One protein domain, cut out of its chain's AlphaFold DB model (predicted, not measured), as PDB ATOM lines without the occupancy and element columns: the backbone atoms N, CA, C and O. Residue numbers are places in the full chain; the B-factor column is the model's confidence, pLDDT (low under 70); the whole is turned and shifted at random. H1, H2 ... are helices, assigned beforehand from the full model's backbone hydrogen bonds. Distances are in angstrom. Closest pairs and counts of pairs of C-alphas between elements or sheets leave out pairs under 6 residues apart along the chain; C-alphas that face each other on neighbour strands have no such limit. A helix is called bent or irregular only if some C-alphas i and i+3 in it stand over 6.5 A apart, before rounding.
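AT A GLANCE: This is residues 14 to 61 of the 150 residues of a protein of Polyporus brumalis (UniProt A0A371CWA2). This is an open, loosely built fold in which one longer helix, H3, and the short helix H1 lie towards one end with a gap between them, while the short helix H2 sits at the far end. Residues 22 to 27 run out from H1 to H2, and the long stretch of residues 33 to 45 folds back from H2 through the middle to H3, whose last turn sticks out with residues 56 to 61. The printed part has 48 residues with three named helices, H1, H2 and H3 in that order along the chain, and no named strand; the class is all helix, though under half of the residues, 23 of 48, are in named elements. The whole is only just loose, close to compact, with a radius of gyration of the C-alphas of 12.0 A, and its C-alphas span 34 by 26 by 17 A.

HOW THE PARTS SIT: The longest helix is H3, residues 46 to 59, and it touches no helix. H1, residues 18 to 21, is apart from H3, with no C-alpha of the one within 8 A of the other. H2, residues 28 to 32, is apart from H3 and also apart from H1, with no C-alpha of H2 within 8 A of either helix. A long link of 13 residues, 33 to 45, joins H2 to H3. A short link of 6 residues, 22 to 27, joins H1 to H2. Residues 56 to 61, of which 56 to 59 belong to H3, stand free: no C-alpha 8 or more residues away along the chain comes within 10 A of them. In H2 every O i to N i+4 pair is within hydrogen-bond range, and in H3 9 of 10 are. H1 is too short for such a pair, and its one O i to N i+3 pair is within range.

IN THESE COORDINATES: H3 runs from Ala 46, with its C-alpha at (163.964, 232.458, 161.359), to Met 59, with its C-alpha at (181.643, 236.841, 153.992), 19.6 A from first to last C-alpha. H2, Pro 28 to Leu 32, measures 6.2 A and begins at C-alpha 28, (162.808, 214.138, 152.093). H1, Ser 18 to Tyr 21, measures 5.1 A and begins at C-alpha 18, (162.558, 237.975, 147.477). No helix is bent or irregular.

THE WHOLE: The two C-alphas farthest apart are those of Leu 32 and Pro 61, at 34.8 A. The first and last printed C-alphas, of Leu 14 and Pro 61, are 20.7 A apart. The C-alphas of residues 33 to 45 lie 4 to 17 A from the mean of the C-alphas. The printed part runs from residue 14 to residue 61 and has no cut. The mean pLDDT of the printed part is 91.2, and no printed residue is under 70; the mean is 95 for H3, 92 for H1 and 85 for H2.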
ATOM      1  N   LEU A  14     163.077 237.418 142.194       95.75
ATOM      2  CA  LEU A  14     164.131 236.952 143.101       95.75
ATOM      3  C   LEU A  14     164.743 238.066 143.954       95.75
ATOM      4  O   LEU A  14     165.316 237.761 144.996       95.75
ATOM      5  N   GLU A  15     164.610 239.333 143.554       95.69
ATOM      6  CA  GLU A  15     165.152 240.474 144.298       95.69
ATOM      7  C   GLU A  15     164.033 241.295 144.942       95.69
ATOM      8  O   GLU A  15     163.873 241.278 146.168       95.69
ATOM      9  N   LYS A  16     163.193 241.943 144.125       97.12
ATOM     10  CA  LYS A  16     162.138 242.844 144.620       97.12
ATOM     11  C   LYS A  16     161.081 242.114 145.445       97.12
ATOM     12  O   LYS A  16     160.593 242.647 146.437       97.12
ATOM     13  N   ARG A  17     160.747 240.881 145.054       95.88
ATOM     14  CA  ARG A  17     159.790 240.004 145.752       95.88
ATOM     15  C   ARG A  17     160.477 238.839 146.463       95.88
ATOM     16  O   ARG A  17     159.853 237.809 146.723       95.88
ATOM     17  N   SER A  18     161.752 239.007 146.816       91.75
ATOM     18  CA  SER A  18     162.558 237.975 147.477       91.75
ATOM     19  C   SER A  18     161.886 237.393 148.725       91.75
ATOM     20  O   SER A  18     161.961 236.187 148.942       91.75
ATOM     21  N   SER A  19     161.160 238.189 149.515       90.62
ATOM     22  CA  SER A  19     160.433 237.710 150.702       90.62
ATOM     23  C   SER A  19     159.353 236.658 150.404       90.62
ATOM     24  O   SER A  19     158.990 235.904 151.303       90.62
ATOM     25  N   ILE A  20     158.866 236.587 149.162       93.69
ATOM     26  CA  ILE A  20     157.836 235.646 148.704       93.69
ATOM     27  C   ILE A  20     158.478 234.429 148.021       93.69
ATOM     28  O   ILE A  20     158.028 233.304 148.220       93.69
ATOM     29  N   TYR A  21     159.545 234.635 147.238       93.19
ATOM     30  CA  TYR A  21     160.129 233.601 146.367       93.19
ATOM     31  C   TYR A  21     161.470 233.020 146.852       93.19
ATOM     32  O   TYR A  21     162.093 232.225 146.148       93.19
ATOM     33  N   SER A  22     161.934 233.378 148.054       91.62
ATOM     34  CA  SER A  22     163.195 232.848 148.607       91.62
ATOM     35  C   SER A  22     163.076 231.476 149.268       91.62
ATOM     36  O   SER A  22     164.108 230.913 149.635       91.62
ATOM     37  N   ASP A  23     161.869 230.928 149.450       92.38
ATOM     38  CA  ASP A  23     161.732 229.615 150.087       92.38
ATOM     39  C   ASP A  23     162.355 228.499 149.229       92.38
ATOM     40  O   ASP A  23     162.586 228.630 148.020       92.38
ATOM     41  N   ARG A  24     162.692 227.394 149.885       88.69
ATOM     42  CA  ARG A  24     163.259 226.191 149.278       88.69
ATOM     43  C   ARG A  24     162.437 225.008 149.737       88.69
ATOM     44  O   ARG A  24     162.124 224.892 150.916       88.69
ATOM     45  N   ASN A  25     162.098 224.114 148.817       80.69
ATOM     46  CA  ASN A  25     161.459 222.863 149.190       80.69
ATOM     47  C   ASN A  25     162.549 221.842 149.530       80.69
ATOM     48  O   ASN A  25     163.140 221.256 148.625       80.69
ATOM     49  N   MET A  26     162.852 221.678 150.821       77.88
ATOM     50  CA  MET A  26     163.777 220.634 151.264       77.88
ATOM     51  C   MET A  26     163.178 219.270 150.913       77.88
ATOM     52  O   MET A  26     162.063 218.957 151.329       77.88
ATOM     53  N   THR A  27     163.896 218.468 150.130       80.38
ATOM     54  CA  THR A  27     163.415 217.140 149.751       80.38
ATOM     55  C   THR A  27     163.554 216.174 150.933       80.38
ATOM     56  O   THR A  27     164.526 216.269 151.687       80.38
ATOM     57  N   PRO A  28     162.649 215.186 151.085       83.44
ATOM     58  CA  PRO A  28     162.808 214.138 152.093       83.44
ATOM     59  C   PRO A  28     164.157 213.410 151.996       83.44
ATOM     60  O   PRO A  28     164.717 213.008 153.008       83.44
ATOM     61  N   THR A  29     164.715 213.272 150.786       86.19
ATOM     62  CA  THR A  29     166.036 212.659 150.575       86.19
ATOM     63  C   THR A  29     167.165 213.470 151.189       86.19
ATOM     64  O   THR A  29     168.068 212.885 151.776       86.19
ATOM     65  N   ALA A  30     167.119 214.798 151.076       84.62
ATOM     66  CA  ALA A  30     168.126 215.671 151.662       84.62
ATOM     67  C   ALA A  30     168.110 215.606 153.192       84.62
ATOM     68  O   ALA A  30     169.168 215.562 153.810       84.62
ATOM     69  N   GLU A  31     166.925 215.537 153.799       85.00
ATOM     70  CA  GLU A  31     166.787 215.348 155.245       85.00
ATOM     71  C   GLU A  31     167.331 213.980 155.690       85.00
ATOM     72  O   GLU A  31     168.152 213.917 156.602       85.00
ATOM     73  N   LEU A  32     166.951 212.895 155.002       88.00
ATOM     74  CA  LEU A  32     167.412 211.533 155.313       88.00
ATOM     75  C   LEU A  32     168.928 211.357 155.150       88.00
ATOM     76  O   LEU A  32     169.545 210.619 155.911       88.00
ATOM     77  N   ALA A  33     169.528 212.042 154.179       89.12
ATOM     78  CA  ALA A  33     170.971 212.035 153.955       89.12
ATOM     79  C   ALA A  33     171.736 213.017 154.865       89.12
ATOM     80  O   ALA A  33     172.949 213.155 154.729       89.12
ATOM     81  N   GLY A  34     171.053 213.714 155.782       88.81
ATOM     82  CA  GLY A  34     171.689 214.617 156.742       88.81
ATOM     83  C   GLY A  34     172.163 215.947 156.148       88.81
ATOM     84  O   GLY A  34     173.091 216.550 156.676       88.81
ATOM     85  N   PHE A  35     171.546 216.429 155.067       90.19
ATOM     86  CA  PHE A  35     171.834 217.733 154.447       90.19
ATOM     87  C   PHE A  35     170.911 218.865 154.931       90.19
ATOM     88  O   PHE A  35     170.927 219.968 154.377       90.19
ATOM     89  N   ASP A  36     170.112 218.644 155.977       85.31
ATOM     90  CA  ASP A  36     169.157 219.627 156.507       85.31
ATOM     91  C   ASP A  36     169.829 220.899 157.076       85.31
ATOM     92  O   ASP A  36     169.212 221.968 157.162       85.31
ATOM     93  N   TRP A  37     171.112 220.804 157.436       86.75
ATOM     94  CA  TRP A  37     171.935 221.909 157.931       86.75
ATOM     95  C   TRP A  37     172.457 222.838 156.826       86.75
ATOM     96  O   TRP A  37     172.891 223.956 157.127       86.75
ATOM     97  N   LEU A  38     172.414 222.418 155.558       89.81
ATOM     98  CA  LEU A  38     172.989 223.168 154.447       89.81
ATOM     99  C   LEU A  38     172.195 224.459 154.191       89.81
ATOM    100  O   LEU A  38     171.077 224.440 153.675       89.81
ATOM    101  N   ILE A  39     172.796 225.615 154.504       91.19
ATOM    102  CA  ILE A  39     172.140 226.938 154.429       91.19
ATOM    103  C   ILE A  39     171.564 227.227 153.030       91.19
ATOM    104  O   ILE A  39     170.528 227.880 152.920       91.19
ATOM    105  N   GLY A  40     172.213 226.736 151.967       88.44
ATOM    106  CA  GLY A  40     171.761 226.916 150.582       88.44
ATOM    107  C   GLY A  40     170.467 226.173 150.229       88.44
ATOM    108  O   GLY A  40     169.780 226.577 149.294       88.44
ATOM    109  N   MET A  41     170.123 225.129 150.990       87.00
ATOM    110  CA  MET A  41     168.946 224.279 150.757       87.00
ATOM    111  C   MET A  41     167.883 224.413 151.846       87.00
ATOM    112  O   MET A  41     166.748 223.974 151.675       87.00
ATOM    113  N   MET A  42     168.232 225.047 152.961       90.38
ATOM    114  CA  MET A  42     167.341 225.260 154.087       90.38
ATOM    115  C   MET A  42     166.138 226.139 153.715       90.38
ATOM    116  O   MET A  42     166.272 227.162 153.042       90.38
ATOM    117  N   ARG A  43     164.962 225.750 154.227       90.75
ATOM    118  CA  ARG A  43     163.711 226.511 154.099       90.75
ATOM    119  C   ARG A  43     163.873 227.930 154.634       90.75
ATOM    120  O   ARG A  43     164.498 228.148 155.679       90.75
ATOM    121  N   TYR A  44     163.260 228.891 153.957       91.88
ATOM    122  CA  TYR A  44     163.279 230.276 154.396       91.88
ATOM    123  C   TYR A  44     162.515 230.420 155.718       91.88
ATOM    124  O   TYR A  44     161.403 229.930 155.889       91.88
ATOM    125  N   GLY A  45     163.124 231.097 156.690       92.00
ATOM    126  CA  GLY A  45     162.551 231.237 158.024       92.00
ATOM    127  C   GLY A  45     163.522 231.852 159.022       92.00
ATOM    128  O   GLY A  45     164.608 232.312 158.664       92.00
ATOM    129  N   ALA A  46     163.142 231.867 160.301       94.38
ATOM    130  CA  ALA A  46     163.964 232.458 161.359       94.38
ATOM    131  C   ALA A  46     165.340 231.772 161.501       94.38
ATOM    132  O   ALA A  46     166.351 232.465 161.629       94.38
ATOM    133  N   ARG A  47     165.393 230.431 161.409       92.94
ATOM    134  CA  ARG A  47     166.647 229.649 161.446       92.94
ATOM    135  C   ARG A  47     167.578 230.043 160.299       92.94
ATOM    136  O   ARG A  47     168.725 230.409 160.553       92.94
ATOM    137  N   TRP A  48     167.064 230.050 159.067       94.25
ATOM    138  CA  TRP A  48     167.825 230.457 157.887       94.25
ATOM    139  C   TRP A  48     168.339 231.895 158.008       94.25
ATOM    140  O   TRP A  48     169.535 232.126 157.845       94.25
ATOM    141  N   ARG A  49     167.479 232.856 158.386       94.25
ATOM    142  CA  ARG A  49     167.870 234.271 158.546       94.25
ATOM    143  C   ARG A  49     168.992 234.441 159.570       94.25
ATOM    144  O   ARG A  49     169.935 235.188 159.320       94.25
ATOM    145  N   LYS A  50     168.923 233.718 160.694       95.62
ATOM    146  CA  LYS A  50     169.968 233.731 161.727       95.62
ATOM    147  C   LYS A  50     171.300 233.205 161.183       95.62
ATOM    148  O   LYS A  50     172.311 233.893 161.306       95.62
ATOM    149  N   LEU A  51     171.301 232.026 160.557       95.25
ATOM    150  CA  LEU A  51     172.513 231.423 159.987       95.25
ATOM    151  C   LEU A  51     173.104 232.283 158.865       95.25
ATOM    152  O   LEU A  51     174.302 232.564 158.867       95.25
ATOM    153  N   ARG A  52     172.261 232.780 157.953       94.62
ATOM    154  CA  ARG A  52     172.673 233.661 156.858       94.62
ATOM    155  C   ARG A  52     173.288 234.957 157.372       94.62
ATOM    156  O   ARG A  52     174.278 235.406 156.797       94.62
ATOM    157  N   GLY A  53     172.733 235.533 158.440       95.88
ATOM    158  CA  GLY A  53     173.272 236.723 159.096       95.88
ATOM    159  C   GLY A  53     174.662 236.484 159.686       95.88
ATOM    160  O   GLY A  53     175.569 237.276 159.448       95.88
ATOM    161  N   VAL A  54     174.864 235.361 160.388       95.44
ATOM    162  CA  VAL A  54     176.187 234.970 160.911       95.44
ATOM    163  C   VAL A  54     177.186 234.796 159.768       95.44
ATOM    164  O   VAL A  54     178.234 235.433 159.786       95.44
ATOM    165  N   PHE A  55     176.830 234.012 158.747       95.31
ATOM    166  CA  PHE A  55     177.673 233.784 157.574       95.31
ATOM    167  C   PHE A  55     178.035 235.098 156.866       95.31
ATOM    168  O   PHE A  55     179.189 235.330 156.515       95.31
ATOM    169  N   HIS A  56     177.065 236.006 156.703       96.25
ATOM    170  CA  HIS A  56     177.296 237.281 156.031       96.25
ATOM    171  C   HIS A  56     178.294 238.176 156.766       96.25
ATOM    172  O   HIS A  56     179.043 238.900 156.116       96.25
ATOM    173  N   ARG A  57     178.356 238.125 158.102       96.00
ATOM    174  CA  ARG A  57     179.345 238.911 158.858       96.00
ATOM    175  C   ARG A  57     180.782 238.538 158.495       96.00
ATOM    176  O   ARG A  57     181.620 239.427 158.441       96.00
ATOM    177  N   CYS A  58     181.034 237.272 158.174       95.00
ATOM    178  CA  CYS A  58     182.362 236.790 157.791       95.00
ATOM    179  C   CYS A  58     182.631 236.867 156.279       95.00
ATOM    180  O   CYS A  58     183.787 236.798 155.873       95.00
ATOM    181  N   MET A  59     181.582 236.989 155.457       95.56
ATOM    182  CA  MET A  59     181.643 236.841 153.992       95.56
ATOM    183  C   MET A  59     181.054 238.034 153.218       95.56
ATOM    184  O   MET A  59     180.708 237.914 152.046       95.56
ATOM    185  N   ASN A  60     180.863 239.188 153.859       96.50
ATOM    186  CA  ASN A  60     180.474 240.419 153.163       96.50
ATOM    187  C   ASN A  60     181.685 241.057 152.447       96.50
ATOM    188  O   ASN A  60     182.823 240.739 152.800       96.50
ATOM    189  N   PRO A  61     181.468 241.984 151.492       96.56
ATOM    190  CA  PRO A  61     182.545 242.584 150.701       96.56
ATOM    191  C   PRO A  61     183.690 243.209 151.511       96.56
ATOM    192  O   PRO A  61     184.834 243.169 151.070       96.56
TER     193      PRO A  61